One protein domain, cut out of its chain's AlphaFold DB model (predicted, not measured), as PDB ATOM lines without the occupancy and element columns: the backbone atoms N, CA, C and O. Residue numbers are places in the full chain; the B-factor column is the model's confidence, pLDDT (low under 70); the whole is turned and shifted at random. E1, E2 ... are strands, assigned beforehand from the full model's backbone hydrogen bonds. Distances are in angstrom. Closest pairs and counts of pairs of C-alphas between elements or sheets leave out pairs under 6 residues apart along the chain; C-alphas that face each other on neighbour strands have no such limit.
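What this domain is: This is residues 210 to 369 of the 475 residues of an uncharacterized protein of candidate division WOR_3 bacterium SM23_42 (UniProt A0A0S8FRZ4). Two lobes lie end to end along the longest axis: a larger sandwich of two strand sheets, E3 E4 E1 E7 and E2 E5 E6, face to face with their strands at 35 degrees, and a smaller, looser lobe. The smaller lobe holds the antiparallel pair E10 and E12, next to the sandwich, and the small sheet E8 E9 E11 at the far end. The printed part has 160 residues with no named helix and twelve named strands, E1 to E12 in chain order; the class is all strand, though under half of the residues, 75, are in named strands. The four-stranded sheet, E3 E4 E1 E7, is mixed; the others are antiparallel. The whole is compact, with a radius of gyration of the C-alphas of 16.7 A, yet elongated, spanning 55 by 35 by 24 A.

Where its parts are: The largest sheet has E3, residues 244 to 248, E4, residues 251 to 257, 20.1 A long, E1, residues 210 to 215, 17.6 A, and E7, residues 298 to 303. E1 begins at C-alpha 210, (-14.963, -52.298, -53.887). The second sheet has E2, residues 220 to 227, 22.8 A, E5, residues 270 to 279, 29.4 A, and E6, residues 282 to 291, 30.4 A. In the other lobe are E8, residues 313 to 315, E9, residues 318 to 320, E11, residues 350 to 352, E10, residues 329 to 336, 20.6 A, and E12, residues 358 to 363, 16.3 A, ending at C-alpha 363, (3.429, -48.484, -48.577).

How they stand to each other: The sheet E3 E4 E1 E7 is twisted. E3 and E4 form a hairpin, with N 246 and O 253 2.9 A apart; E4 and E1 are antiparallel, with N 212 and O 254 at 2.9 A. E1 and E7 are parallel at 21 degrees, with N 301 and O 211 at 2.8 A. In the facing sheet, E5 is the inner strand: N 225 of E2 and O 274 are 2.9 A apart, and in the hairpin E5 and E6, N 275 and O 286 are 2.9 A apart. Between the sheets, the closest C-alphas of E2 and E3, Val 223 and Val 245, are 7.1 A apart. Toward the smaller lobe, the closest C-alphas of E6 and E12, Ala 287 and Ile 363, are 7.4 A apart. E10 and E12 have N 333 and O 360 at 2.9 A. E8 and E9 form a hairpin, with N 313 and O 320 at 2.8 A; E9 and E11 are antiparallel neighbours, with N 319 and O 351 within hydrogen-bond range at 2.8 A.

The domain as a whole: The farthest C-alphas, Asn 295 and Asp 316, are 55.5 A apart. The printed part has no cut. The long links are E2 to E3, E4 to E5 and E10 to E11. Mean pLDDT of the printed part is 84.1; residues 238 to 244, 258 to 264 and 294 to 299 are under 70.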
ATOM      1  N   VAL A 210     -15.591 -51.762 -55.097       74.81
ATOM      2  CA  VAL A 210     -14.963 -52.298 -53.887       74.81
ATOM      3  C   VAL A 210     -15.527 -51.566 -52.669       74.81
ATOM      4  O   VAL A 210     -15.653 -50.340 -52.677       74.81
ATOM      5  N   TYR A 211     -15.868 -52.316 -51.620       79.19
ATOM      6  CA  TYR A 211     -16.454 -51.810 -50.377       79.19
ATOM      7  C   TYR A 211     -15.671 -52.280 -49.145       79.19
ATOM      8  O   TYR A 211     -15.286 -53.445 -49.054       79.19
ATOM      9  N   ALA A 212     -15.483 -51.391 -48.171       80.12
ATOM     10  CA  ALA A 212     -14.855 -51.678 -46.882       80.12
ATOM     11  C   ALA A 212     -15.520 -50.876 -45.750       80.12
ATOM     12  O   ALA A 212     -16.265 -49.922 -46.001       80.12
ATOM     13  N   TRP A 213     -15.222 -51.210 -44.492       83.94
ATOM     14  CA  TRP A 213     -15.638 -50.388 -43.350       83.94
ATOM     15  C   TRP A 213     -14.604 -50.318 -42.227       83.94
ATOM     16  O   TRP A 213     -13.741 -51.177 -42.091       83.94
ATOM     17  N   VAL A 214     -14.735 -49.295 -41.383       85.75
ATOM     18  CA  VAL A 214     -13.952 -49.093 -40.153       85.75
ATOM     19  C   VAL A 214     -14.918 -48.877 -38.986       85.75
ATOM     20  O   VAL A 214     -15.874 -48.113 -39.128       85.75
ATOM     21  N   LEU A 215     -14.682 -49.490 -37.819       87.06
ATOM     22  CA  LEU A 215     -15.426 -49.168 -36.587       87.06
ATOM     23  C   LEU A 215     -15.289 -47.680 -36.225       87.06
ATOM     24  O   LEU A 215     -14.187 -47.134 -36.202       87.06
ATOM     25  N   ALA A 216     -16.404 -47.014 -35.918       76.81
ATOM     26  CA  ALA A 216     -16.480 -45.573 -35.695       76.81
ATOM     27  C   ALA A 216     -15.975 -45.138 -34.308       76.81
ATOM     28  O   ALA A 216     -16.733 -44.649 -33.476       76.81
ATOM     29  N   ASN A 217     -14.667 -45.251 -34.093       77.00
ATOM     30  CA  ASN A 217     -13.996 -44.941 -32.830       77.00
ATOM     31  C   ASN A 217     -13.600 -43.454 -32.726       77.00
ATOM     32  O   ASN A 217     -12.446 -43.144 -32.448       77.00
ATOM     33  N   ASP A 218     -14.539 -42.532 -32.957       83.94
ATOM     34  CA  ASP A 218     -14.315 -41.068 -32.957       83.94
ATOM     35  C   ASP A 218     -13.185 -40.612 -33.897       83.94
ATOM     36  O   ASP A 218     -12.305 -39.839 -33.528       83.94
ATOM     37  N   TRP A 219     -13.199 -41.134 -35.126       89.00
ATOM     38  CA  TRP A 219     -12.216 -40.800 -36.154       89.00
ATOM     39  C   TRP A 219     -12.462 -39.419 -36.769       89.00
ATOM     40  O   TRP A 219     -13.474 -39.198 -37.448       89.00
ATOM     41  N   ASP A 220     -11.490 -38.527 -36.603       86.56
ATOM     42  CA  ASP A 220     -11.423 -37.236 -37.282       86.56
ATOM     43  C   ASP A 220     -10.727 -37.375 -38.639       86.56
ATOM     44  O   ASP A 220      -9.681 -38.014 -38.765       86.56
ATOM     45  N   GLY A 221     -11.285 -36.736 -39.672       79.69
ATOM     46  CA  GLY A 221     -10.641 -36.625 -40.985       79.69
ATOM     47  C   GLY A 221     -10.294 -37.963 -41.648       79.69
ATOM     48  O   GLY A 221      -9.226 -38.054 -42.257       79.69
ATOM     49  N   LEU A 222     -11.159 -38.976 -41.504       88.75
ATOM     50  CA  LEU A 222     -10.977 -40.284 -42.136       88.75
ATOM     51  C   LEU A 222     -11.051 -40.158 -43.666       88.75
ATOM     52  O   LEU A 222     -12.039 -39.658 -44.204       88.75
ATOM     53  N   VAL A 223      -9.998 -40.616 -44.336       87.94
ATOM     54  CA  VAL A 223      -9.767 -40.555 -45.790       87.94
ATOM     55  C   VAL A 223      -9.260 -41.905 -46.294       87.94
ATOM     56  O   VAL A 223      -8.873 -42.762 -45.493       87.94
ATOM     57  N   PHE A 224      -9.224 -42.101 -47.614       89.75
ATOM     58  CA  PHE A 224      -8.614 -43.300 -48.192       89.75
ATOM     59  C   PHE A 224      -7.855 -43.022 -49.491       89.75
ATOM     60  O   PHE A 224      -8.011 -41.990 -50.141       89.75
ATOM     61  N   THR A 225      -7.010 -43.966 -49.889       91.12
ATOM     62  CA  THR A 225      -6.360 -43.976 -51.203       91.12
ATOM     63  C   THR A 225      -6.258 -45.417 -51.693       91.12
ATOM     64  O   THR A 225      -5.650 -46.257 -51.031       91.12
ATOM     65  N   ALA A 226      -6.871 -45.708 -52.840       90.19
ATOM     66  CA  ALA A 226      -6.917 -47.032 -53.456       90.19
ATOM     67  C   ALA A 226      -6.188 -47.021 -54.806       90.19
ATOM     68  O   ALA A 226      -6.508 -46.209 -55.671       90.19
ATOM     69  N   TYR A 227      -5.201 -47.897 -54.997       89.94
ATOM     70  CA  TYR A 227      -4.341 -47.912 -56.190       89.94
ATOM     71  C   TYR A 227      -3.767 -49.310 -56.448       89.94
ATOM     72  O   TYR A 227      -3.694 -50.130 -55.536       89.94
ATOM     73  N   ARG A 228      -3.302 -49.586 -57.670       90.56
ATOM     74  CA  ARG A 228      -2.541 -50.813 -57.975       90.56
ATOM     75  C   ARG A 228      -1.032 -50.551 -57.824       90.56
ATOM     76  O   ARG A 228      -0.567 -49.545 -58.364       90.56
ATOM     77  N   PRO A 229      -0.237 -51.368 -57.097       86.62
ATOM     78  CA  PRO A 229       1.166 -51.042 -56.787       86.62
ATOM     79  C   PRO A 229       2.139 -50.906 -57.972       86.62
ATOM     80  O   PRO A 229       3.232 -50.367 -57.799       86.62
ATOM     81  N   ASP A 230       1.770 -51.379 -59.160       80.19
ATOM     82  CA  ASP A 230       2.504 -51.270 -60.432       80.19
ATOM     83  C   ASP A 230       2.074 -50.052 -61.290       80.19
ATOM     84  O   ASP A 230       2.810 -49.580 -62.174       80.19
ATOM     85  N   HIS A 231       0.896 -49.511 -60.978       77.25
ATOM     86  CA  HIS A 231       0.291 -48.293 -61.506       77.25
ATOM     87  C   HIS A 231      -0.085 -47.300 -60.381       77.25
ATOM     88  O   HIS A 231      -1.183 -46.745 -60.397       77.25
ATOM     89  N   PRO A 232       0.809 -47.001 -59.413       78.25
ATOM     90  CA  PRO A 232       0.430 -46.270 -58.205       78.25
ATOM     91  C   PRO A 232      -0.045 -44.839 -58.513       78.25
ATOM     92  O   PRO A 232      -0.976 -44.355 -57.888       78.25
ATOM     93  N   SER A 233       0.482 -44.195 -59.562       75.06
ATOM     94  CA  SER A 233       0.055 -42.857 -60.016       75.06
ATOM     95  C   SER A 233      -1.412 -42.762 -60.461       75.06
ATOM     96  O   SER A 233      -1.910 -41.674 -60.763       75.06
ATOM     97  N   ASP A 234      -2.075 -43.904 -60.593       77.19
ATOM     98  CA  ASP A 234      -3.467 -44.055 -60.969       77.19
ATOM     99  C   ASP A 234      -4.283 -44.445 -59.727       77.19
ATOM    100  O   ASP A 234      -4.707 -45.584 -59.571       77.19
ATOM    101  N   ALA A 235      -4.422 -43.497 -58.796       83.94
ATOM    102  CA  ALA A 235      -5.073 -43.707 -57.506       83.94
ATOM    103  C   ALA A 235      -6.469 -43.071 -57.426       83.94
ATOM    104  O   ALA A 235      -6.710 -41.970 -57.932       83.94
ATOM    105  N   LEU A 236      -7.365 -43.753 -56.719       79.19
ATOM    106  CA  LEU A 236      -8.712 -43.318 -56.368       79.19
ATOM    107  C   LEU A 236      -8.729 -42.820 -54.915       79.19
ATOM    108  O   LEU A 236      -8.061 -43.383 -54.051       79.19
ATOM    109  N   THR A 237      -9.502 -41.769 -54.648       80.44
ATOM    110  CA  THR A 237      -9.704 -41.170 -53.311       80.44
ATOM    111  C   THR A 237     -11.175 -40.791 -53.148       80.44
ATOM    112  O   THR A 237     -11.941 -40.858 -54.113       80.44
ATOM    113  N   GLU A 238     -11.577 -40.305 -51.973       68.38
ATOM    114  CA  GLU A 238     -12.930 -39.778 -51.735       68.38
ATOM    115  C   GLU A 238     -13.333 -38.581 -52.625       68.38
ATOM    116  O   GLU A 238     -14.501 -38.201 -52.643       68.38
ATOM    117  N   ASN A 239     -12.390 -38.013 -53.385       67.56
ATOM    118  CA  ASN A 239     -12.599 -36.885 -54.300       67.56
ATOM    119  C   ASN A 239     -12.901 -37.324 -55.750       67.56
ATOM    120  O   ASN A 239     -13.084 -36.477 -56.624       67.56
ATOM    121  N   VAL A 240     -12.923 -38.633 -56.035       54.72
ATOM    122  CA  VAL A 240     -13.245 -39.183 -57.363       54.72
ATOM    123  C   VAL A 240     -14.739 -39.522 -57.450       54.72
ATOM    124  O   VAL A 240     -15.318 -40.078 -56.519       54.72
ATOM    125  N   ILE A 241     -15.381 -39.216 -58.580       52.56
ATOM    126  CA  ILE A 241     -16.811 -39.495 -58.797       52.56
ATOM    127  C   ILE A 241     -17.080 -41.005 -58.682       52.56
ATOM    128  O   ILE A 241     -16.366 -41.816 -59.264       52.56
ATOM    129  N   GLY A 242     -18.101 -41.396 -57.914       52.88
ATOM    130  CA  GLY A 242     -18.405 -42.805 -57.619       52.88
ATOM    131  C   GLY A 242     -17.572 -43.416 -56.484       52.88
ATOM    132  O   GLY A 242     -17.815 -44.557 -56.102       52.88
ATOM    133  N   CYS A 243     -16.638 -42.662 -55.903       67.50
ATOM    134  CA  CYS A 243     -15.857 -43.038 -54.726       67.50
ATOM    135  C   CYS A 243     -16.331 -42.241 -53.495       67.50
ATOM    136  O   CYS A 243     -17.006 -41.221 -53.643       67.50
ATOM    137  N   GLY A 244     -16.016 -42.685 -52.273       64.88
ATOM    138  CA  GLY A 244     -16.372 -41.914 -51.080       64.88
ATOM    139  C   GLY A 244     -16.226 -42.613 -49.731       64.88
ATOM    140  O   GLY A 244     -15.917 -43.799 -49.628       64.88
ATOM    141  N   VAL A 245     -16.475 -41.819 -48.685       71.50
ATOM    142  CA  VAL A 245     -16.536 -42.228 -47.275       71.50
ATOM    143  C   VAL A 245     -17.821 -41.676 -46.657       71.50
ATOM    144  O   VAL A 245     -18.186 -40.524 -46.902       71.50
ATOM    145  N   ALA A 246     -18.504 -42.463 -45.824       74.19
ATOM    146  CA  ALA A 246     -19.660 -42.006 -45.050       74.19
ATOM    147  C   ALA A 246     -19.725 -42.660 -43.664       74.19
ATOM    148  O   ALA A 246     -19.731 -43.884 -43.543       74.19
ATOM    149  N   LYS A 247     -19.862 -41.845 -42.612       76.06
ATOM    150  CA  LYS A 247     -20.170 -42.326 -41.258       76.06
ATOM    151  C   LYS A 247     -21.637 -42.771 -41.182       76.06
ATOM    152  O   LYS A 247     -22.526 -42.025 -41.590       76.06
ATOM    153  N   ARG A 248     -21.890 -43.970 -40.656       70.44
ATOM    154  CA  ARG A 248     -23.214 -44.577 -40.446       70.44
ATOM    155  C   ARG A 248     -23.217 -45.322 -39.111       70.44
ATOM    156  O   ARG A 248     -22.529 -46.330 -38.983       70.44
ATOM    157  N   ASP A 249     -23.994 -44.841 -38.137       74.00
ATOM    158  CA  ASP A 249     -24.061 -45.414 -36.779       74.00
ATOM    159  C   ASP A 249     -22.647 -45.693 -36.210       74.00
ATOM    160  O   ASP A 249     -21.849 -44.765 -36.046       74.00
ATOM    161  N   ARG A 250     -22.311 -46.966 -35.972       79.56
ATOM    162  CA  ARG A 250     -21.048 -47.441 -35.395       79.56
ATOM    163  C   ARG A 250     -19.934 -47.686 -36.417       79.56
ATOM    164  O   ARG A 250     -18.909 -48.251 -36.042       79.56
ATOM    165  N   PHE A 251     -20.080 -47.261 -37.673       81.88
ATOM    166  CA  PHE A 251     -19.094 -47.511 -38.732       81.88
ATOM    167  C   PHE A 251     -18.824 -46.293 -39.632       81.88
ATOM    168  O   PHE A 251     -19.638 -45.378 -39.749       81.88
ATOM    169  N   TYR A 252     -17.676 -46.304 -40.305       80.19
ATOM    170  CA  TYR A 252     -17.401 -45.512 -41.504       80.19
ATOM    171  C   TYR A 252     -17.380 -46.484 -42.686       80.19
ATOM    172  O   TYR A 252     -16.515 -47.354 -42.749       80.19
ATOM    173  N   SER A 253     -18.344 -46.350 -43.595       79.81
ATOM    174  CA  SER A 253     -18.384 -47.037 -44.887       79.81
ATOM    175  C   SER A 253     -17.420 -46.365 -45.863       79.81
ATOM    176  O   SER A 253     -17.403 -45.135 -45.942       79.81
ATOM    177  N   ILE A 254     -16.674 -47.156 -46.633       80.88
ATOM    178  CA  ILE A 254     -15.717 -46.709 -47.655       80.88
ATOM    179  C   ILE A 254     -16.031 -47.456 -48.953       80.88
ATOM    180  O   ILE A 254     -16.251 -48.667 -48.921       80.88
ATOM    181  N   TRP A 255     -16.059 -46.759 -50.088       79.69
ATOM    182  CA  TRP A 255     -16.280 -47.388 -51.392       79.69
ATOM    183  C   TRP A 255     -15.528 -46.679 -52.521       79.69
ATOM    184  O   TRP A 255     -15.295 -45.468 -52.475       79.69
ATOM    185  N   PHE A 256     -15.190 -47.433 -53.564       71.31
ATOM    186  CA  PHE A 256     -14.668 -46.899 -54.820       71.31
ATOM    187  C   PHE A 256     -14.988 -47.821 -55.997       71.31
ATOM    188  O   PHE A 256     -15.103 -49.035 -55.856       71.31
ATOM    189  N   GLU A 257     -15.120 -47.214 -57.170       72.19
ATOM    190  CA  GLU A 257     -15.372 -47.881 -58.446       72.19
ATOM    191  C   GLU A 257     -14.031 -48.086 -59.170       72.19
ATOM    192  O   GLU A 257     -13.419 -47.118 -59.625       72.19
ATOM    193  N   ALA A 258     -13.542 -49.328 -59.252       69.31
ATOM    194  CA  ALA A 258     -12.250 -49.649 -59.869       69.31
ATOM    195  C   ALA A 258     -12.229 -49.364 -61.385       69.31
ATOM    196  O   ALA A 258     -11.178 -49.066 -61.955       69.31
ATOM    197  N   GLY A 259     -13.390 -49.344 -62.045       62.91
ATOM    198  CA  GLY A 259     -13.560 -48.850 -63.412       62.91
ATOM    199  C   GLY A 259     -13.160 -47.379 -63.618       62.91
ATOM    200  O   GLY A 259     -13.004 -46.955 -64.763       62.91
ATOM    201  N   ASN A 260     -12.929 -46.603 -62.550       67.00
ATOM    202  CA  ASN A 260     -12.396 -45.241 -62.643       67.00
ATOM    203  C   ASN A 260     -10.878 -45.164 -62.881       67.00
ATOM    204  O   ASN A 260     -10.401 -44.092 -63.263       67.00
ATOM    205  N   PHE A 261     -10.108 -46.247 -62.690       69.00
ATOM    206  CA  PHE A 261      -8.673 -46.242 -63.003       69.00
ATOM    207  C   PHE A 261      -8.442 -45.807 -64.456       69.00
ATOM    208  O   PHE A 261      -9.142 -46.245 -65.374       69.00
ATOM    209  N   LYS A 262      -7.485 -44.905 -64.698       64.94
ATOM    210  CA  LYS A 262      -7.130 -44.406 -66.038       64.94
ATOM    211  C   LYS A 262      -6.683 -45.559 -66.929       64.94
ATOM    212  O   LYS A 262      -7.161 -45.649 -68.060       64.94
ATOM    213  N   VAL A 263      -5.833 -46.433 -66.397       66.94
ATOM    214  CA  VAL A 263      -5.392 -47.686 -67.012       66.94
ATOM    215  C   VAL A 263      -6.385 -48.798 -66.645       66.94
ATOM    216  O   VAL A 263      -6.718 -48.921 -65.467       66.94
ATOM    217  N   PRO A 264      -6.852 -49.626 -67.603       66.94
ATOM    218  CA  PRO A 264      -7.685 -50.793 -67.311       66.94
ATOM    219  C   PRO A 264      -7.059 -51.736 -66.274       66.94
ATOM    220  O   PRO A 264      -5.832 -51.796 -66.139       66.94
ATOM    221  N   TRP A 265      -7.915 -52.454 -65.551       75.94
ATOM    222  CA  TRP A 265      -7.551 -53.463 -64.558       75.94
ATOM    223  C   TRP A 265      -8.089 -54.837 -64.972       75.94
ATOM    224  O   TRP A 265      -9.069 -54.931 -65.720       75.94
ATOM    225  N   HIS A 266      -7.447 -55.894 -64.482       80.62
ATOM    226  CA  HIS A 266      -7.723 -57.279 -64.863       80.62
ATOM    227  C   HIS A 266      -7.942 -58.179 -63.640       80.62
ATOM    228  O   HIS A 266      -7.522 -57.874 -62.526       80.62
ATOM    229  N   THR A 267      -8.628 -59.308 -63.837       84.50
ATOM    230  CA  THR A 267      -8.846 -60.304 -62.776       84.50
ATOM    231  C   THR A 267      -7.512 -60.872 -62.298       84.50
ATOM    232  O   THR A 267      -6.740 -61.396 -63.100       84.50
ATOM    233  N   GLY A 268      -7.260 -60.795 -60.992       87.62
ATOM    234  CA  GLY A 268      -5.976 -61.143 -60.381       87.62
ATOM    235  C   GLY A 268      -5.063 -59.946 -60.092       87.62
ATOM    236  O   GLY A 268      -4.058 -60.136 -59.407       87.62
ATOM    237  N   ASP A 269      -5.405 -58.735 -60.545       89.06
ATOM    238  CA  ASP A 269      -4.676 -57.515 -60.183       89.06
ATOM    239  C   ASP A 269      -4.717 -57.282 -58.669       89.06
ATOM    240  O   ASP A 269      -5.777 -57.332 -58.040       89.06
ATOM    241  N   GLU A 270      -3.567 -56.946 -58.088       93.81
ATOM    242  CA  GLU A 270      -3.497 -56.474 -56.710       93.81
ATOM    243  C   GLU A 270      -3.801 -54.976 -56.637       93.81
ATOM    244  O   GLU A 270      -3.094 -54.144 -57.208       93.81
ATOM    245  N   LEU A 271      -4.811 -54.631 -55.849       92.94
ATOM    246  CA  LEU A 271      -5.087 -53.285 -55.382       92.94
ATOM    247  C   LEU A 271      -4.674 -53.160 -53.913       92.94
ATOM    248  O   LEU A 271      -4.971 -54.037 -53.109       92.94
ATOM    249  N   VAL A 272      -4.042 -52.050 -53.542       95.25
ATOM    250  CA  VAL A 272      -3.813 -51.664 -52.146       95.25
ATOM    251  C   VAL A 272      -4.762 -50.528 -51.786       95.25
ATOM    252  O   VAL A 272      -4.807 -49.496 -52.456       95.25
ATOM    253  N   LEU A 273      -5.520 -50.728 -50.709       94.75
ATOM    254  CA  LEU A 273      -6.391 -49.739 -50.087       94.75
ATOM    255  C   LEU A 273      -5.736 -49.255 -48.790       94.75
ATOM    256  O   LEU A 273      -5.688 -49.984 -47.797       94.75
ATOM    257  N   ILE A 274      -5.245 -48.016 -48.800       94.69
ATOM    258  CA  ILE A 274      -4.832 -47.291 -47.596       94.69
ATOM    259  C   ILE A 274      -6.058 -46.576 -47.028       94.69
ATOM    260  O   ILE A 274      -6.760 -45.880 -47.760       94.69
ATOM    261  N   VAL A 275      -6.287 -46.700 -45.723       94.00
ATOM    262  CA  VAL A 275      -7.264 -45.897 -44.972       94.00
ATOM    263  C   VAL A 275      -6.538 -45.206 -43.829       94.00
ATOM    264  O   VAL A 275      -5.766 -45.852 -43.120       94.00
ATOM    265  N   GLU A 276      -6.784 -43.911 -43.631       93.50
ATOM    266  CA  GLU A 276      -6.103 -43.108 -42.609       93.50
ATOM    267  C   GLU A 276      -7.073 -42.194 -41.863       93.50
ATOM    268  O   GLU A 276      -8.010 -41.661 -42.454       93.50
ATOM    269  N   ALA A 277      -6.826 -41.971 -40.572       92.69
ATOM    270  CA  ALA A 277      -7.625 -41.100 -39.718       92.69
ATOM    271  C   ALA A 277      -6.800 -40.500 -38.570       92.69
ATOM    272  O   ALA A 277      -5.705 -40.962 -38.238       92.69
ATOM    273  N   LEU A 278      -7.371 -39.492 -37.912       91.69
ATOM    274  CA  LEU A 278      -6.878 -38.952 -36.651       91.69
ATOM    275  C   LEU A 278      -7.751 -39.402 -35.479       91.69
ATOM    276  O   LEU A 278      -8.968 -39.515 -35.605       91.69
ATOM    277  N   LYS A 279      -7.125 -39.584 -34.314       91.75
ATOM    278  CA  LYS A 279      -7.800 -39.624 -33.010       91.75
ATOM    279  C   LYS A 279      -6.900 -38.984 -31.957       91.75
ATOM    280  O   LYS A 279      -5.708 -39.280 -31.907       91.75
ATOM    281  N   ASP A 280      -7.451 -38.094 -31.131       89.94
ATOM    282  CA  ASP A 280      -6.748 -37.428 -30.019       89.94
ATOM    283  C   ASP A 280      -5.397 -36.787 -30.422       89.94
ATOM    284  O   ASP A 280      -4.398 -36.871 -29.704       89.94
ATOM    285  N   GLY A 281      -5.336 -36.190 -31.621       85.81
ATOM    286  CA  GLY A 281      -4.121 -35.574 -32.181       85.81
ATOM    287  C   GLY A 281      -3.048 -36.554 -32.687       85.81
ATOM    288  O   GLY A 281      -1.987 -36.118 -33.138       85.81
ATOM    289  N   LYS A 282      -3.314 -37.863 -32.655       90.12
ATOM    290  CA  LYS A 282      -2.439 -38.931 -33.162       90.12
ATOM    291  C   LYS A 282      -2.981 -39.478 -34.481       90.12
ATOM    292  O   LYS A 282      -4.191 -39.480 -34.704       90.12
ATOM    293  N   ALA A 283      -2.083 -39.961 -35.332       93.12
ATOM    294  CA  ALA A 283      -2.437 -40.563 -36.609       93.12
ATOM    295  C   ALA A 283      -2.579 -42.084 -36.513       93.12
ATOM    296  O   ALA A 283      -1.800 -42.759 -35.835       93.12
ATOM    297  N   TYR A 284      -3.563 -42.609 -37.235       94.62
ATOM    298  CA  TYR A 284      -3.867 -44.027 -37.349       94.62
ATOM    299  C   TYR A 284      -4.104 -44.371 -38.818       94.62
ATOM    300  O   TYR A 284      -4.694 -43.583 -39.557       94.62
ATOM    301  N   PHE A 285      -3.674 -45.554 -39.243       95.25
ATOM    302  CA  PHE A 285      -3.868 -46.025 -40.612       95.25
ATOM    303  C   PHE A 285      -3.977 -47.551 -40.679       95.25
ATOM    304  O   PHE A 285      -3.674 -48.249 -39.711       95.25
ATOM    305  N   ASN A 286      -4.361 -48.077 -41.836       96.06
ATOM    306  CA  ASN A 286      -4.031 -49.440 -42.247       96.06
ATOM    307  C   ASN A 286      -3.932 -49.499 -43.785       96.06
ATOM    308  O   ASN A 286      -4.454 -48.618 -44.468       96.06
ATOM    309  N   ALA A 287      -3.263 -50.518 -44.327       95.81
ATOM    310  CA  ALA A 287      -3.090 -50.730 -45.765       95.81
ATOM    311  C   ALA A 287      -3.368 -52.198 -46.124       95.81
ATOM    312  O   ALA A 287      -2.566 -53.078 -45.800       95.81
ATOM    313  N   VAL A 288      -4.498 -52.472 -46.775       95.75
ATOM    314  CA  VAL A 288      -4.955 -53.839 -47.095       95.75
ATOM    315  C   VAL A 288      -4.813 -54.138 -48.586       95.75
ATOM    316  O   VAL A 288      -5.099 -53.272 -49.414       95.75
ATOM    317  N   SER A 289      -4.376 -55.354 -48.929       94.88
ATOM    318  CA  SER A 289      -4.345 -55.833 -50.318       94.88
ATOM    319  C   SER A 289      -5.659 -56.521 -50.683       94.88
ATOM    320  O   SER A 289      -6.198 -57.312 -49.912       94.88
ATOM    321  N   ILE A 290      -6.156 -56.225 -51.879       93.38
ATOM    322  CA  ILE A 290      -7.428 -56.684 -52.434       93.38
ATOM    323  C   ILE A 290      -7.131 -57.197 -53.844       93.38
ATOM    324  O   ILE A 290      -6.694 -56.431 -54.700       93.38
ATOM    325  N   ILE A 291      -7.340 -58.490 -54.092       92.88
ATOM    326  CA  ILE A 291      -7.172 -59.080 -55.427       92.88
ATOM    327  C   ILE A 291      -8.472 -58.887 -56.206       92.88
ATOM    328  O   ILE A 291      -9.503 -59.408 -55.784       92.88
ATOM    329  N   LEU A 292      -8.446 -58.135 -57.305       85.38
ATOM    330  CA  LEU A 292      -9.649 -57.796 -58.073       85.38
ATOM    331  C   LEU A 292     -10.201 -59.018 -58.830       85.38
ATOM    332  O   LEU A 292      -9.443 -59.769 -59.446       85.38
ATOM    333  N   ASP A 293     -11.524 -59.198 -58.813       80.50
ATOM    334  CA  ASP A 293     -12.229 -60.298 -59.492       80.50
ATOM    335  C   ASP A 293     -13.411 -59.779 -60.326       80.50
ATOM    336  O   ASP A 293     -14.427 -59.364 -59.775       80.50
ATOM    337  N   GLU A 294     -13.330 -59.860 -61.660       67.94
ATOM    338  CA  GLU A 294     -14.398 -59.394 -62.564       67.94
ATOM    339  C   GLU A 294     -15.744 -60.121 -62.411       67.94
ATOM    340  O   GLU A 294     -16.758 -59.666 -62.949       67.94
ATOM    341  N   ASN A 295     -15.771 -61.250 -61.702       67.00
ATOM    342  CA  ASN A 295     -17.000 -61.973 -61.393       67.00
ATOM    343  C   ASN A 295     -17.764 -61.336 -60.210       67.00
ATOM    344  O   ASN A 295     -18.962 -61.585 -60.051       67.00
ATOM    345  N   ALA A 296     -17.104 -60.484 -59.415       56.19
ATOM    346  CA  ALA A 296     -17.601 -59.896 -58.174       56.19
ATOM    347  C   ALA A 296     -17.896 -58.384 -58.307       56.19
ATOM    348  O   ALA A 296     -17.251 -57.562 -57.667       56.19
ATOM    349  N   TYR A 297     -18.922 -58.022 -59.096       53.81
ATOM    350  CA  TYR A 297     -19.351 -56.628 -59.371       53.81
ATOM    351  C   TYR A 297     -19.426 -55.708 -58.131       53.81
ATOM    352  O   TYR A 297     -19.181 -54.506 -58.240       53.81
ATOM    353  N   VAL A 298     -19.774 -56.260 -56.962       59.22
ATOM    354  CA  VAL A 298     -19.430 -55.655 -55.669       59.22
ATOM    355  C   VAL A 298     -18.470 -56.596 -54.952       59.22
ATOM    356  O   VAL A 298     -18.813 -57.760 -54.734       59.22
ATOM    357  N   GLN A 299     -17.303 -56.088 -54.563       68.88
ATOM    358  CA  GLN A 299     -16.279 -56.840 -53.847       68.88
ATOM    359  C   GLN A 299     -16.106 -56.301 -52.424       68.88
ATOM    360  O   GLN A 299     -15.778 -55.134 -52.211       68.88
ATOM    361  N   GLU A 300     -16.316 -57.167 -51.438       74.06
ATOM    362  CA  GLU A 300     -16.240 -56.830 -50.018       74.06
ATOM    363  C   GLU A 300     -14.823 -57.075 -49.472       74.06
ATOM    364  O   GLU A 300     -14.328 -58.200 -49.477       74.06
ATOM    365  N   SER A 301     -14.166 -56.017 -48.993       77.06
ATOM    366  CA  SER A 301     -12.835 -56.065 -48.369       77.06
ATOM    367  C   SER A 301     -12.872 -56.382 -46.868       77.06
ATOM    368  O   SER A 301     -11.818 -56.601 -46.271       77.06
ATOM    369  N   GLY A 302     -14.054 -56.366 -46.247       75.38
ATOM    370  CA  GLY A 302     -14.228 -56.574 -44.811       75.38
ATOM    371  C   GLY A 302     -13.936 -55.345 -43.936       75.38
ATOM    372  O   GLY A 302     -13.948 -54.194 -44.389       75.38
ATOM    373  N   GLU A 303     -13.680 -55.615 -42.652       88.50
ATOM    374  CA  GLU A 303     -13.338 -54.605 -41.648       88.50
ATOM    375  C   GLU A 303     -11.853 -54.224 -41.694       88.50
ATOM    376  O   GLU A 303     -10.965 -55.076 -41.621       88.50
ATOM    377  N   ILE A 304     -11.579 -52.921 -41.717       93.00
ATOM    378  CA  ILE A 304     -10.238 -52.348 -41.672       93.00
ATOM    379  C   ILE A 304      -9.989 -51.774 -40.273       93.00
ATOM    380  O   ILE A 304     -10.481 -50.708 -39.902       93.00
ATOM    381  N   ILE A 305      -9.186 -52.486 -39.483       93.56
ATOM    382  CA  ILE A 305      -8.785 -52.070 -38.134       93.56
ATOM    383  C   ILE A 305      -7.596 -51.106 -38.249       93.56
ATOM    384  O   ILE A 305      -6.512 -51.523 -38.655       93.56
ATOM    385  N   LEU A 306      -7.775 -49.827 -37.905       94.88
ATOM    386  CA  LEU A 306      -6.692 -48.834 -37.963       94.88
ATOM    387  C   LEU A 306      -5.720 -48.982 -36.780       94.88
ATOM    388  O   LEU A 306      -6.136 -49.050 -35.623       94.88
ATOM    389  N   VAL A 307      -4.418 -48.973 -37.070       94.81
ATOM    390  CA  VAL A 307      -3.321 -49.040 -36.092       94.81
ATOM    391  C   VAL A 307      -2.591 -47.693 -35.998       94.81
ATOM    392  O   VAL A 307      -2.513 -46.975 -36.996       94.81
ATOM    393  N   PRO A 308      -2.064 -47.303 -34.822       94.31
ATOM    394  CA  PRO A 308      -1.372 -46.025 -34.668       94.31
ATOM    395  C   PRO A 308      -0.065 -45.995 -35.467       94.31
ATOM    396  O   PRO A 308       0.696 -46.965 -35.454       94.31
ATOM    397  N   ILE A 309       0.239 -44.856 -36.090       93.62
ATOM    398  CA  ILE A 309       1.573 -44.595 -36.640       93.62
ATOM    399  C   ILE A 309       2.508 -44.287 -35.453       93.62
ATOM    400  O   ILE A 309       2.277 -43.305 -34.743       93.62
ATOM    401  N   PRO A 310       3.544 -45.104 -35.183       90.75
ATOM    402  CA  PRO A 310       4.379 -44.930 -34.002       90.75
ATOM    403  C   PRO A 310       5.280 -43.699 -34.139       90.75
ATOM    404  O   PRO A 310       5.947 -43.507 -35.154       90.75
ATOM    405  N   GLY A 311       5.330 -42.881 -33.086       89.50
ATOM    406  CA  GLY A 311       6.323 -41.814 -32.960       89.50
ATOM    407  C   GLY A 311       7.731 -42.380 -32.738       89.50
ATOM    408  O   GLY A 311       7.874 -43.359 -31.999       89.50
ATOM    409  N   PRO A 312       8.774 -41.785 -33.341       92.56
ATOM    410  CA  PRO A 312      10.149 -42.120 -33.014       92.56
ATOM    411  C   PRO A 312      10.519 -41.590 -31.624       92.56
ATOM    412  O   PRO A 312      10.148 -40.482 -31.244       92.56
ATOM    413  N   ILE A 313      11.313 -42.361 -30.888       92.31
ATOM    414  CA  ILE A 313      12.003 -41.925 -29.672       92.31
ATOM    415  C   ILE A 313      13.433 -41.559 -30.077       92.31
ATOM    416  O   ILE A 313      14.145 -42.405 -30.620       92.31
ATOM    417  N   VAL A 314      13.854 -40.316 -29.835       93.00
ATOM    418  CA  VAL A 314      15.218 -39.850 -30.134       93.00
ATOM    419  C   VAL A 314      16.083 -39.925 -28.879       93.00
ATOM    420  O   VAL A 314      15.801 -39.263 -27.884       93.00
ATOM    421  N   MET A 315      17.148 -40.727 -28.929       92.06
ATOM    422  CA  MET A 315      18.160 -40.850 -27.872       92.06
ATOM    423  C   MET A 315      19.547 -40.999 -28.505       92.06
ATOM    424  O   MET A 315      19.689 -41.662 -29.531       92.06
ATOM    425  N   ASP A 316      20.561 -40.363 -27.915       91.69
ATOM    426  CA  ASP A 316      21.972 -40.432 -28.338       91.69
ATOM    427  C   ASP A 316      22.215 -40.149 -29.838       91.69
ATOM    428  O   ASP A 316      23.086 -40.737 -30.478       91.69
ATOM    429  N   GLY A 317      21.421 -39.242 -30.419       92.25
ATOM    430  CA  GLY A 317      21.490 -38.885 -31.841       92.25
ATOM    431  C   GLY A 317      20.851 -39.907 -32.792       92.25
ATOM    432  O   GLY A 317      21.124 -39.881 -33.992       92.25
ATOM    433  N   ILE A 318      20.020 -40.822 -32.285       93.75
ATOM    434  CA  ILE A 318      19.351 -41.865 -33.071       93.75
ATOM    435  C   ILE A 318      17.850 -41.882 -32.747       93.75
ATOM    436  O   ILE A 318      17.445 -42.050 -31.598       93.75
ATOM    437  N   ALA A 319      17.022 -41.737 -33.781       95.00
ATOM    438  CA  ALA A 319      15.586 -41.985 -33.736       95.00
ATOM    439  C   ALA A 319      15.325 -43.492 -33.811       95.00
ATOM    440  O   ALA A 319      15.875 -44.154 -34.690       95.00
ATOM    441  N   ARG A 320      14.469 -44.030 -32.938       95.44
ATOM    442  CA  ARG A 320      14.066 -45.448 -32.911       95.44
ATOM    443  C   ARG A 320      12.557 -45.596 -32.817       95.44
ATOM    444  O   ARG A 320      11.915 -44.833 -32.103       95.44
ATOM    445  N   TRP A 321      11.987 -46.585 -33.497       94.56
ATOM    446  CA  TRP A 321      10.542 -46.832 -33.494       94.56
ATOM    447  C   TRP A 321      10.203 -48.325 -33.524       94.56
ATOM    448  O   TRP A 321      11.019 -49.169 -33.899       94.56
ATOM    449  N   SER A 322       8.974 -48.662 -33.135       93.38
ATOM    450  CA  SER A 322       8.412 -49.997 -33.350       93.38
ATOM    451  C   SER A 322       8.054 -50.175 -34.824       93.38
ATOM    452  O   SER A 322       7.442 -49.286 -35.416       93.38
ATOM    453  N   LYS A 323       8.367 -51.330 -35.421       91.25
ATOM    454  CA  LYS A 323       7.834 -51.657 -36.750       91.25
ATOM    455  C   LYS A 323       6.333 -51.938 -36.661       91.25
ATOM    456  O   LYS A 323       5.895 -52.685 -35.789       91.25
ATOM    457  N   ILE A 324       5.564 -51.370 -37.584       93.12
ATOM    458  CA  ILE A 324       4.157 -51.720 -37.795       93.12
ATOM    459  C   ILE A 324       4.092 -53.128 -38.396       93.12
ATOM    460  O   ILE A 324       4.803 -53.427 -39.353       93.12
ATOM    461  N   ASN A 325       3.230 -53.985 -37.847       92.69
ATOM    462  CA  ASN A 325       2.995 -55.330 -38.367       92.69
ATOM    463  C   ASN A 325       1.928 -55.306 -39.475       92.69
ATOM    464  O   ASN A 325       0.766 -55.622 -39.232       92.69
ATOM    465  N   ASN A 326       2.324 -54.876 -40.673       94.94
ATOM    466  CA  ASN A 326       1.499 -54.864 -41.880       94.94
ATOM    467  C   ASN A 326       2.399 -55.178 -43.093       94.94
ATOM    468  O   ASN A 326       3.455 -54.566 -43.246       94.94
ATOM    469  N   GLU A 327       1.995 -56.126 -43.940       93.12
ATOM    470  CA  GLU A 327       2.811 -56.631 -45.062       93.12
ATOM    471  C   GLU A 327       2.992 -55.637 -46.221       93.12
ATOM    472  O   GLU A 327       3.964 -55.726 -46.969       93.12
ATOM    473  N   ASN A 328       2.095 -54.656 -46.343       94.81
ATOM    474  CA  ASN A 328       2.192 -53.587 -47.327       94.81
ATOM    475  C   ASN A 328       3.126 -52.449 -46.885       94.81
ATOM    476  O   ASN A 328       3.480 -51.622 -47.724       94.81
ATOM    477  N   VAL A 329       3.565 -52.389 -45.621       94.31
ATOM    478  CA  VAL A 329       4.540 -51.388 -45.152       94.31
ATOM    479  C   VAL A 329       5.958 -51.823 -45.535       94.31
ATOM    480  O   VAL A 329       6.589 -52.632 -44.856       94.31
ATOM    481  N   VAL A 330       6.484 -51.248 -46.617       91.88
ATOM    482  CA  VAL A 330       7.832 -51.557 -47.136       91.88
ATOM    483  C   VAL A 330       8.954 -50.827 -46.387       91.88
ATOM    484  O   VAL A 330      10.115 -51.224 -46.472       91.88
ATOM    485  N   GLY A 331       8.624 -49.773 -45.635       92.12
ATOM    486  CA  GLY A 331       9.575 -49.034 -44.807       92.12
ATOM    487  C   GLY A 331       9.025 -47.695 -44.321       92.12
ATOM    488  O   GLY A 331       7.816 -47.521 -44.186       92.12
ATOM    489  N   TYR A 332       9.928 -46.758 -44.038       91.62
ATOM    490  CA  TYR A 332       9.622 -45.473 -43.410       91.62
ATOM    491  C   TYR A 332      10.359 -44.328 -44.103       91.62
ATOM    492  O   TYR A 332      11.539 -44.458 -44.438       91.62
ATOM    493  N   SER A 333       9.689 -43.187 -44.233       89.50
ATOM    494  CA  SER A 333      10.334 -41.901 -44.482       89.50
ATOM    495  C   SER A 333      10.367 -41.074 -43.203       89.50
ATOM    496  O   SER A 333       9.427 -41.084 -42.406       89.50
ATOM    497  N   VAL A 334      11.474 -40.366 -43.009       89.94
ATOM    498  CA  VAL A 334      11.804 -39.591 -41.815       89.94
ATOM    499  C   VAL A 334      11.708 -38.116 -42.172       89.94
ATOM    500  O   VAL A 334      12.386 -37.645 -43.082       89.94
ATOM    501  N   TYR A 335      10.865 -37.384 -41.454       87.81
ATOM    502  CA  TYR A 335      10.504 -36.005 -41.759       87.81
ATOM    503  C   TYR A 335      10.978 -35.028 -40.681       87.81
ATOM    504  O   TYR A 335      10.909 -35.314 -39.487       87.81
ATOM    505  N   ARG A 336      11.402 -33.835 -41.099       86.56
ATOM    506  CA  ARG A 336      11.688 -32.683 -40.235       86.56
ATOM    507  C   ARG A 336      11.222 -31.407 -40.930       86.56
ATOM    508  O   ARG A 336      11.408 -31.272 -42.135       86.56
ATOM    509  N   ASP A 337      10.588 -30.499 -40.193       82.88
ATOM    510  CA  ASP A 337      10.116 -29.197 -40.700       82.88
ATOM    511  C   ASP A 337       9.296 -29.300 -42.009       82.88
ATOM    512  O   ASP A 337       9.418 -28.487 -42.925       82.88
ATOM    513  N   GLY A 338       8.476 -30.355 -42.114       76.81
ATOM    514  CA  GLY A 338       7.637 -30.651 -43.283       76.81
ATOM    515  C   GLY A 338       8.355 -31.282 -44.485       76.81
ATOM    516  O   GLY A 338       7.725 -31.460 -45.524       76.81
ATOM    517  N   LYS A 339       9.642 -31.638 -44.376       78.56
ATOM    518  CA  LYS A 339      10.449 -32.226 -45.461       78.56
ATOM    519  C   LYS A 339      11.023 -33.586 -45.073       78.56
ATOM    520  O   LYS A 339      11.456 -33.762 -43.936       78.56
ATOM    521  N   ALA A 340      11.091 -34.517 -46.023       82.12
ATOM    522  CA  ALA A 340      11.865 -35.743 -45.854       82.12
ATOM    523  C   ALA A 340      13.362 -35.407 -45.703       82.12
ATOM    524  O   ALA A 340      13.880 -34.538 -46.410       82.12
ATOM    525  N   ILE A 341      14.049 -36.081 -44.777       85.75
ATOM    526  CA  ILE A 341      15.501 -35.942 -44.554       85.75
ATOM    527  C   ILE A 341      16.288 -37.198 -44.955       85.75
ATOM    528  O   ILE A 341      17.489 -37.117 -45.217       85.75
ATOM    529  N   ASN A 342      15.620 -38.350 -45.048       83.38
ATOM    530  CA  ASN A 342      16.152 -39.551 -45.681       83.38
ATOM    531  C   ASN A 342      16.094 -39.419 -47.213       83.38
ATOM    532  O   ASN A 342      15.142 -38.873 -47.762       83.38
ATOM    533  N   LYS A 343      17.105 -39.956 -47.905       73.94
ATOM    534  CA  LYS A 343      17.145 -40.016 -49.380       73.94
ATOM    535  C   LYS A 343      16.549 -41.297 -49.958       73.94
ATOM    536  O   LYS A 343      16.281 -41.347 -51.150       73.94
ATOM    537  N   ASP A 344      16.376 -42.302 -49.106       78.50
ATOM    538  CA  ASP A 344      15.982 -43.667 -49.432       78.50
ATOM    539  C   ASP A 344      14.997 -44.163 -48.368       78.50
ATOM    540  O   ASP A 344      15.087 -43.758 -47.204       78.50
ATOM    541  N   VAL A 345      14.069 -45.044 -48.742       85.38
ATOM    542  CA  VAL A 345      13.085 -45.623 -47.813       85.38
ATOM    543  C   VAL A 345      13.791 -46.479 -46.757       85.38
ATOM    544  O   VAL A 345      14.505 -47.430 -47.078       85.38
ATOM    545  N   ILE A 346      13.577 -46.154 -45.483       89.12
ATOM    546  CA  ILE A 346      14.250 -46.803 -44.359       89.12
ATOM    547  C   ILE A 346      13.549 -48.124 -44.029       89.12
ATOM    548  O   ILE A 346      12.406 -48.135 -43.577       89.12
ATOM    549  N   ASN A 347      14.240 -49.247 -44.237       87.25
ATOM    550  CA  ASN A 347      13.745 -50.595 -43.926       87.25
ATOM    551  C   ASN A 347      14.216 -51.124 -42.552       87.25
ATOM    552  O   ASN A 347      13.775 -52.191 -42.111       87.25
ATOM    553  N   THR A 348      15.078 -50.385 -41.850       88.31
ATOM    554  CA  THR A 348      15.426 -50.594 -40.435       88.31
ATOM    555  C   THR A 348      14.311 -50.062 -39.520       88.31
ATOM    556  O   THR A 348      13.213 -49.727 -39.964       88.31
ATOM    557  N   ASN A 349      14.560 -50.044 -38.213       90.81
ATOM    558  CA  ASN A 349      13.702 -49.438 -37.192       90.81
ATOM    559  C   ASN A 349      14.432 -48.328 -36.405       90.81
ATOM    560  O   ASN A 349      14.013 -47.957 -35.307       90.81
ATOM    561  N   GLU A 350      15.546 -47.840 -36.958       92.69
ATOM    562  CA  GLU A 350      16.327 -46.731 -36.421       92.69
ATOM    563  C   GLU A 350      16.984 -45.893 -37.531       92.69
ATOM    564  O   GLU A 350      17.288 -46.411 -38.610       92.69
ATOM    565  N   TYR A 351      17.201 -44.602 -37.261       92.44
ATOM    566  CA  TYR A 351      17.825 -43.638 -38.175       92.44
ATOM    567  C   TYR A 351      18.578 -42.544 -37.398       92.44
ATOM    568  O   TYR A 351      18.092 -42.061 -36.375       92.44
ATOM    569  N   ALA A 352      19.762 -42.142 -37.866       92.31
ATOM    570  CA  ALA A 352      20.588 -41.136 -37.190       92.31
ATOM    571  C   ALA A 352      20.035 -39.713 -37.403       92.31
ATOM    572  O   ALA A 352      19.841 -39.285 -38.540       92.31
ATOM    573  N   VAL A 353      19.790 -38.971 -36.317       90.12
ATOM    574  CA  VAL A 353      19.167 -37.636 -36.342       90.12
ATOM    575  C   VAL A 353      19.763 -36.693 -35.296       90.12
ATOM    576  O   VAL A 353      20.019 -37.063 -34.158       90.12
ATOM    577  N   SER A 354      19.923 -35.420 -35.661       84.25
ATOM    578  CA  SER A 354      20.440 -34.371 -34.761       84.25
ATOM    579  C   SER A 354      19.419 -33.792 -33.764       84.25
ATOM    580  O   SER A 354      19.773 -32.926 -32.972       84.25
ATOM    581  N   SER A 355      18.143 -34.158 -33.891       85.62
ATOM    582  CA  SER A 355      16.990 -33.612 -33.159       85.62
ATOM    583  C   SER A 355      15.738 -34.408 -33.535       85.62
ATOM    584  O   SER A 355      15.800 -35.230 -34.457       85.62
ATOM    585  N   ASP A 356      14.610 -34.089 -32.900       88.19
ATOM    586  CA  ASP A 356      13.292 -34.651 -33.197       88.19
ATOM    587  C   ASP A 356      12.941 -34.677 -34.694       88.19
ATOM    588  O   ASP A 356      13.389 -33.849 -35.503       88.19
ATOM    589  N   VAL A 357      12.143 -35.687 -35.038       91.50
ATOM    590  CA  VAL A 357      11.678 -36.030 -36.383       91.50
ATOM    591  C   VAL A 357      10.306 -36.699 -36.305       91.50
ATOM    592  O   VAL A 357       9.895 -37.199 -35.260       91.50
ATOM    593  N   LEU A 358       9.612 -36.740 -37.435       91.25
ATOM    594  CA  LEU A 358       8.363 -37.464 -37.642       91.25
ATOM    595  C   LEU A 358       8.594 -38.663 -38.569       91.25
ATOM    596  O   LEU A 358       9.559 -38.684 -39.331       91.25
ATOM    597  N   LEU A 359       7.697 -39.648 -38.534       90.94
ATOM    598  CA  LEU A 359       7.723 -40.801 -39.440       90.94
ATOM    599  C   LEU A 359       6.476 -40.844 -40.323       90.94
ATOM    600  O   LEU A 359       5.376 -40.582 -39.842       90.94
ATOM    601  N   ARG A 360       6.645 -41.248 -41.583       90.81
ATOM    602  CA  ARG A 360       5.567 -41.673 -42.486       90.81
ATOM    603  C   ARG A 360       5.835 -43.116 -42.920       90.81
ATOM    604  O   ARG A 360       6.876 -43.363 -43.536       90.81
ATOM    605  N   PRO A 361       4.961 -44.084 -42.599       92.94
ATOM    606  CA  PRO A 361       4.968 -45.394 -43.238       92.94
ATOM    607  C   PRO A 361       4.882 -45.260 -44.760       92.94
ATOM    608  O   PRO A 361       4.008 -44.554 -45.278       92.94
ATOM    609  N   VAL A 362       5.793 -45.947 -45.447       91.69
ATOM    610  CA  VAL A 362       5.842 -46.061 -46.905       91.69
ATOM    611  C   VAL A 362       5.245 -47.404 -47.293       91.69
ATOM    612  O   VAL A 362       5.653 -48.454 -46.787       91.69
ATOM    613  N   ILE A 363       4.266 -47.358 -48.185       92.12
ATOM    614  CA  ILE A 363       3.429 -48.484 -48.577       92.12
ATOM    615  C   ILE A 363       3.888 -49.022 -49.941       92.12
ATOM    616  O   ILE A 363       4.450 -48.295 -50.764       92.12
ATOM    617  N   LYS A 364       3.667 -50.315 -50.185       89.19
ATOM    618  CA  LYS A 364       3.918 -51.033 -51.442       89.19
ATOM    619  C   LYS A 364       3.473 -50.212 -52.661       89.19
ATOM    620  O   LYS A 364       2.371 -49.677 -52.680       89.19
ATOM    621  N   GLY A 365       4.342 -50.074 -53.661       81.62
ATOM    622  CA  GLY A 365       4.144 -49.171 -54.809       81.62
ATOM    623  C   GLY A 365       4.659 -47.736 -54.605       81.62
ATOM    624  O   GLY A 365       4.946 -47.065 -55.590       81.62
ATOM    625  N   GLY A 366       4.877 -47.293 -53.360       82.50
ATOM    626  CA  GLY A 366       5.563 -46.032 -53.045       82.50
ATOM    627  C   GLY A 366       4.719 -44.937 -52.401       82.50
ATOM    628  O   GLY A 366       5.176 -43.803 -52.284       82.50
ATOM    629  N   TYR A 367       3.492 -45.236 -51.977       84.50
ATOM    630  CA  TYR A 367       2.671 -44.248 -51.283       84.50
ATOM    631  C   TYR A 367       3.188 -43.959 -49.878       84.50
ATOM    632  O   TYR A 367       3.343 -44.872 -49.071       84.50
ATOM    633  N   GLU A 368       3.387 -42.683 -49.557       86.50
ATOM    634  CA  GLU A 368       3.485 -42.242 -48.169       86.50
ATOM    635  C   GLU A 368       2.094 -41.905 -47.623       86.50
ATOM    636  O   GLU A 368       1.359 -41.110 -48.216       86.50
ATOM    637  N   THR A 369       1.785 -42.474 -46.459       87.19
ATOM    638  CA  THR A 369       0.664 -42.085 -45.580       87.19
ATOM    639  C   THR A 369       0.503 -40.561 -45.497       87.19
ATOM    640  O   THR A 369       1.467 -39.843 -45.234       87.19
TER     641      THR A 369